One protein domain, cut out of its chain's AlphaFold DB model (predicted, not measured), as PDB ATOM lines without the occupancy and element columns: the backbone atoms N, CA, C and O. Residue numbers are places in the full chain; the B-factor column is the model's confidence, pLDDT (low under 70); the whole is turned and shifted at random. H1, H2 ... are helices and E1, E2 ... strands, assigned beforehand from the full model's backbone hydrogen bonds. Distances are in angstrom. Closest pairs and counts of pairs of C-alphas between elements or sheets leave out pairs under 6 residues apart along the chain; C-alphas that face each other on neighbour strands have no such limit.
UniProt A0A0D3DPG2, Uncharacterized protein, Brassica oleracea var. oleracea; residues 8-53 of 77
ATOM      1  N   THR A   8      12.697 -19.570  24.301       78.62
ATOM      2  CA  THR A   8      13.066 -18.730  23.155       78.62
ATOM      3  C   THR A   8      12.512 -19.290  21.850       78.62
ATOM      4  O   THR A   8      11.901 -18.570  21.084       78.62
ATOM      5  N   ILE A   9      12.646 -20.595  21.601       76.00
ATOM      6  CA  ILE A   9      12.156 -21.204  20.353       76.00
ATOM      7  C   ILE A   9      10.625 -21.161  20.260       76.00
ATOM      8  O   ILE A   9      10.076 -21.036  19.168       76.00
ATOM      9  N   LEU A  10       9.931 -21.260  21.396       73.75
ATOM     10  CA  LEU A  10       8.480 -21.111  21.434       73.75
ATOM     11  C   LEU A  10       8.059 -19.666  21.134       73.75
ATOM     12  O   LEU A  10       7.168 -19.458  20.319       73.75
ATOM     13  N   GLU A  11       8.718 -18.687  21.753       78.94
ATOM     14  CA  GLU A  11       8.480 -17.262  21.511       78.94
ATOM     15  C   GLU A  11       8.744 -16.886  20.048       78.94
ATOM     16  O   GLU A  11       7.921 -16.227  19.419       78.94
ATOM     17  N   GLU A  12       9.846 -17.362  19.469       82.56
ATOM     18  CA  GLU A  12      10.168 -17.128  18.060       82.56
ATOM     19  C   GLU A  12       9.090 -17.719  17.131       82.56
ATOM     20  O   GLU A  12       8.743 -17.098  16.129       82.56
ATOM     21  N   ALA A  13       8.504 -18.875  17.468       77.62
ATOM     22  CA  ALA A  13       7.400 -19.463  16.701       77.62
ATOM     23  C   ALA A  13       6.105 -18.663  16.804       77.62
ATOM     24  O   ALA A  13       5.440 -18.449  15.793       77.62
ATOM     25  N   LEU A  14       5.775 -18.180  18.001       75.12
ATOM     26  CA  LEU A  14       4.594 -17.344  18.221       75.12
ATOM     27  C   LEU A  14       4.727 -15.970  17.550       75.12
ATOM     28  O   LEU A  14       3.743 -15.440  17.044       75.12
ATOM     29  N   ASN A  15       5.942 -15.423  17.486       81.94
ATOM     30  CA  ASN A  15       6.235 -14.129  16.866       81.94
ATOM     31  C   ASN A  15       6.500 -14.207  15.350       81.94
ATOM     32  O   ASN A  15       6.920 -13.214  14.757       81.94
ATOM     33  N   GLY A  16       6.311 -15.372  14.717       77.19
ATOM     34  CA  GLY A  16       6.537 -15.555  13.276       77.19
ATOM     35  C   GLY A  16       8.006 -15.452  12.847       77.19
ATOM     36  O   GLY A  16       8.298 -15.208  11.678       77.19
ATOM     37  N   ARG A  17       8.941 -15.619  13.787       84.00
ATOM     38  CA  ARG A  17      10.395 -15.591  13.552       84.00
ATOM     39  C   ARG A  17      10.974 -16.962  13.206       84.00
ATOM     40  O   ARG A  17      12.113 -17.049  12.759       84.00
ATOM     41  N   VAL A  18      10.187 -18.029  13.351       83.62
ATOM     42  CA  VAL A  18      10.448 -19.304  12.671       83.62
ATOM     43  C   VAL A  18       9.363 -19.592  11.648       83.62
ATOM     44  O   VAL A  18       8.225 -19.145  11.771       83.62
ATOM     45  N   TYR A  19       9.730 -20.364  10.632       87.06
ATOM     46  CA  TYR A  19       8.780 -20.833   9.640       87.06
ATOM     47  C   TYR A  19       7.824 -21.850  10.272       87.06
ATOM     48  O   TYR A  19       8.266 -22.871  10.807       87.06
ATOM     49  N   VAL A  20       6.525 -21.555  10.215       87.75
ATOM     50  CA  VAL A  20       5.456 -22.406  10.742       87.75
ATOM     51  C   VAL A  20       4.567 -22.843   9.584       87.75
ATOM     52  O   VAL A  20       3.933 -22.014   8.934       87.75
ATOM     53  N   ASP A  21       4.520 -24.150   9.335       90.69
ATOM     54  CA  ASP A  21       3.675 -24.750   8.303       90.69
ATOM     55  C   ASP A  21       2.222 -24.859   8.816       90.69
ATOM     56  O   ASP A  21       1.985 -25.487   9.856       90.69
ATOM     57  N   PRO A  22       1.218 -24.305   8.115       90.38
ATOM     58  CA  PRO A  22      -0.174 -24.547   8.471       90.38
ATOM     59  C   PRO A  22      -0.545 -26.015   8.210       90.38
ATOM     60  O   PRO A  22      -0.238 -26.578   7.157       90.38
ATOM     61  N   LEU A  23      -1.228 -26.634   9.171       91.44
ATOM     62  CA  LEU A  23      -1.805 -27.972   9.083       91.44
ATOM     63  C   LEU A  23      -3.324 -27.874   9.164       91.44
ATOM     64  O   LEU A  23      -3.869 -27.377  10.150       91.44
ATOM     65  N   LEU A  24      -4.007 -28.394   8.147       90.94
ATOM     66  CA  LEU A  24      -5.461 -28.498   8.165       90.94
ATOM     67  C   LEU A  24      -5.909 -29.669   9.044       90.94
ATOM     68  O   LEU A  24      -5.228 -30.694   9.149       90.94
ATOM     69  N   LEU A  25      -7.085 -29.543   9.655       89.50
ATOM     70  CA  LEU A  25      -7.688 -30.650  10.390       89.50
ATOM     71  C   LEU A  25      -7.917 -31.852   9.466       89.50
ATOM     72  O   LEU A  25      -8.375 -31.716   8.334       89.50
ATOM     73  N   GLY A  26      -7.551 -33.039   9.949       89.12
ATOM     74  CA  GLY A  26      -7.592 -34.281   9.172       89.12
ATOM     75  C   GLY A  26      -6.421 -34.478   8.201       89.12
ATOM     76  O   GLY A  26      -6.272 -35.571   7.654       89.12
ATOM     77  N   GLN A  27      -5.552 -33.480   8.008       92.00
ATOM     78  CA  GLN A  27      -4.367 -33.621   7.166       92.00
ATOM     79  C   GLN A  27      -3.257 -34.377   7.904       92.00
ATOM     80  O   GLN A  27      -2.753 -33.936   8.938       92.00
ATOM     81  N   ALA A  28      -2.820 -35.497   7.332       91.38
ATOM     82  CA  ALA A  28      -1.620 -36.194   7.778       91.38
ATOM     83  C   ALA A  28      -0.369 -35.601   7.112       91.38
ATOM     84  O   ALA A  28      -0.361 -35.329   5.910       91.38
ATOM     85  N   VAL A  29       0.713 -35.447   7.879       91.38
ATOM     86  CA  VAL A  29       2.028 -35.037   7.362       91.38
ATOM     87  C   VAL A  29       3.098 -36.008   7.831       91.38
ATOM     88  O   VAL A  29       3.156 -36.396   8.994       91.38
ATOM     89  N   THR A  30       3.972 -36.395   6.907       91.38
ATOM     90  CA  THR A  30       5.161 -37.202   7.183       91.38
ATOM     91  C   THR A  30       6.372 -36.470   6.623       91.38
ATOM     92  O   THR A  30       6.503 -36.317   5.411       91.38
ATOM     93  N   LYS A  31       7.258 -35.997   7.505       88.69
ATOM     94  CA  LYS A  31       8.527 -35.357   7.129       88.69
ATOM     95  C   LYS A  31       9.681 -35.956   7.923       88.69
ATOM     96  O   LYS A  31       9.546 -36.282   9.101       88.69
ATOM     97  N   LYS A  32      10.846 -36.043   7.280       87.56
ATOM     98  CA  LYS A  32      12.109 -36.347   7.954       87.56
ATOM     99  C   LYS A  32      12.581 -35.107   8.719       87.56
ATOM    100  O   LYS A  32      12.560 -33.998   8.188       87.56
ATOM    101  N   VAL A  33      12.997 -35.298   9.968       85.44
ATOM    102  CA  VAL A  33      13.633 -34.256  10.784       85.44
ATOM    103  C   VAL A  33      15.139 -34.478  10.721       85.44
ATOM    104  O   VAL A  33      15.622 -35.538  11.121       85.44
ATOM    105  N   GLU A  34      15.876 -33.502  10.199       86.88
ATOM    106  CA  GLU A  34      17.338 -33.563  10.181       86.88
ATOM    107  C   GLU A  34      17.927 -33.306  11.578       86.88
ATOM    108  O   GLU A  34      17.258 -32.827  12.499       86.88
ATOM    109  N   LYS A  35      19.202 -33.655  11.770       82.50
ATOM    110  CA  LYS A  35      19.886 -33.487  13.059       82.50
ATOM    111  C   LYS A  35      19.838 -32.018  13.504       82.50
ATOM    112  O   LYS A  35      20.167 -31.136  12.725       82.50
ATOM    113  N   GLN A  36      19.474 -31.787  14.771       80.69
ATOM    114  CA  GLN A  36      19.356 -30.444  15.369       80.69
ATOM    115  C   GLN A  36      18.359 -29.514  14.645       80.69
ATOM    116  O   GLN A  36      18.449 -28.298  14.771       80.69
ATOM    117  N   CYS A  37      17.386 -30.081  13.931       81.50
ATOM    118  CA  CYS A  37      16.308 -29.346  13.277       81.50
ATOM    119  C   CYS A  37      14.968 -29.585  13.994       81.50
ATOM    120  O   CYS A  37      14.790 -30.585  14.696       81.50
ATOM    121  N   ALA A  38      14.020 -28.670  13.800       85.06
ATOM    122  CA  ALA A  38      12.635 -28.813  14.222       85.06
ATOM    123  C   ALA A  38      11.714 -28.278  13.121       85.06
ATOM    124  O   ALA A  38      11.977 -27.220  12.554       85.06
ATOM    125  N   HIS A  39      10.633 -29.010  12.852       88.00
ATOM    126  CA  HIS A  39       9.533 -28.531  12.019       88.00
ATOM    127  C   HIS A  39       8.433 -28.008  12.935       88.00
ATOM    128  O   HIS A  39       8.070 -28.684  13.901       88.00
ATOM    129  N   PHE A  40       7.916 -26.822  12.630       88.25
ATOM    130  CA  PHE A  40       6.836 -26.196  13.382       88.25
ATOM    131  C   PHE A  40       5.568 -26.250  12.557       88.25
ATOM    132  O   PHE A  40       5.585 -25.914  11.374       88.25
ATOM    133  N   TYR A  41       4.482 -26.657  13.200       88.81
ATOM    134  CA  TYR A  41       3.178 -26.688  12.569       88.81
ATOM    135  C   TYR A  41       2.147 -25.984  13.436       88.81
ATOM    136  O   TYR A  41       2.180 -26.112  14.662       88.81
ATOM    137  N   ALA A  42       1.224 -25.282  12.790       88.00
ATOM    138  CA  ALA A  42       0.079 -24.659  13.436       88.00
ATOM    139  C   ALA A  42      -1.213 -25.270  12.898       88.00
ATOM    140  O   ALA A  42      -1.391 -25.387  11.689       88.00
ATOM    141  N   VAL A  43      -2.114 -25.632  13.807       87.94
ATOM    142  CA  VAL A  43      -3.480 -26.034  13.473       87.94
ATOM    143  C   VAL A  43      -4.399 -24.935  13.978       87.94
ATOM    144  O   VAL A  43      -4.414 -24.641  15.174       87.94
ATOM    145  N   THR A  44      -5.150 -24.322  13.071       87.50
ATOM    146  CA  THR A  44      -6.226 -23.403  13.439       87.50
ATOM    147  C   THR A  44      -7.485 -24.219  13.682       87.50
ATOM    148  O   THR A  44      -7.875 -25.014  12.831       87.50
ATOM    149  N   ILE A  45      -8.096 -24.024  14.846       86.56
ATOM    150  CA  ILE A  45      -9.345 -24.675  15.240       86.56
ATOM    151  C   ILE A  45     -10.375 -23.610  15.608       86.56
ATOM    152  O   ILE A  45     -10.043 -22.588  16.211       86.56
ATOM    153  N   THR A  46     -11.618 -23.845  15.222       88.69
ATOM    154  CA  THR A  46     -12.790 -23.041  15.568       88.69
ATOM    155  C   THR A  46     -13.348 -23.453  16.930       88.69
ATOM    156  O   THR A  46     -13.058 -24.538  17.434       88.69
ATOM    157  N   GLU A  47     -14.204 -22.621  17.526       87.19
ATOM    158  CA  GLU A  47     -14.877 -22.961  18.790       87.19
ATOM    159  C   GLU A  47     -15.689 -24.262  18.696       87.19
ATOM    160  O   GLU A  47     -15.672 -25.079  19.615       87.19
ATOM    161  N   VAL A  48     -16.349 -24.501  17.559       89.25
ATOM    162  CA  VAL A  48     -17.141 -25.720  17.317       89.25
ATOM    163  C   VAL A  48     -16.251 -26.971  17.311       89.25
ATOM    164  O   VAL A  48     -16.616 -28.013  17.862       89.25
ATOM    165  N   GLU A  49     -15.057 -26.871  16.728       87.44
ATOM    166  CA  GLU A  49     -14.074 -27.961  16.699       87.44
ATOM    167  C   GLU A  49     -13.441 -28.189  18.076       87.44
ATOM    168  O   GLU A  49     -13.225 -29.337  18.462       87.44
ATOM    169  N   ILE A  50     -13.220 -27.126  18.859       83.56
ATOM    170  CA  ILE A  50     -12.769 -27.233  20.256       83.56
ATOM    171  C   ILE A  50     -13.775 -28.037  21.084       83.56
ATOM    172  O   ILE A  50     -13.372 -28.943  21.813       83.56
ATOM    173  N   ILE A  51     -15.074 -27.746  20.948       88.62
ATOM    174  CA  ILE A  51     -16.146 -28.458  21.666       88.62
ATOM    175  C   ILE A  51     -16.170 -29.945  21.289       88.62
ATOM    176  O   ILE A  51     -16.405 -30.798  22.143       88.62
ATOM    177  N   SER A  52     -15.890 -30.262  20.023       87.81
ATOM    178  CA  SER A  52     -15.816 -31.643  19.526       87.81
ATOM    179  C   SER A  52     -14.570 -32.397  20.016       87.81
ATOM    180  O   SER A  52     -14.520 -33.626  19.952       87.81
ATOM    181  N   GLY A  53     -13.580 -31.670  20.539       82.44
ATOM    182  CA  GLY A  53     -12.295 -32.196  20.974       82.44
ATOM    183  C   GLY A  53     -11.310 -32.388  19.819       82.44
ATOM    184  O   GLY A  53     -11.676 -32.690  18.684       82.44
TER     185      GLY A  53
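Overview. This is residues 8 to 53 of the 77 residues of an uncharacterized protein of Brassica oleracea var. oleracea (UniProt A0A0D3DPG2). A wide open loop, residues 23 to 39, joins two short strands side by side, E1 and E2; helix H1 lies near them, helix H2 at one end of the length. The 46 printed residues run H1, E1, E2, H2, a mixed class, with under half in named elements; the two-strand sheet is parallel. The whole is loose, radius of gyration of the C-alphas 13.0 A, spanning 37 by 25 by 13 A.

Along the chain. H1, residues 8 to 14, begins at C-alpha 8 (13.066, -18.730, 23.155) and is 9.9 A long. E1, residues 20 to 22, is 6.4 A; E2, residues 40 to 42, 6.9 A. H2, residues 47 to 52, 8.8 A, ends at C-alpha 52 (-15.816, -31.643, 19.526).

Arrangement. E1 and E2 are parallel, 39 degrees between directions; N 21 and O 40, 2.9 A, are within hydrogen-bond range. The closest C-alphas of H1 and E1, Ala 13 and Val 20, are 6.9 A apart. H2 is apart from H1 and E1. In both helices every O i to N i+4 pair is within range.

Size, cuts and confidence. The farthest C-alphas, Lys 35 and Val 48, are 38.1 A apart. Link E1 to E2 is long. The printed part has no cut; no printed residue is under 70 in pLDDT.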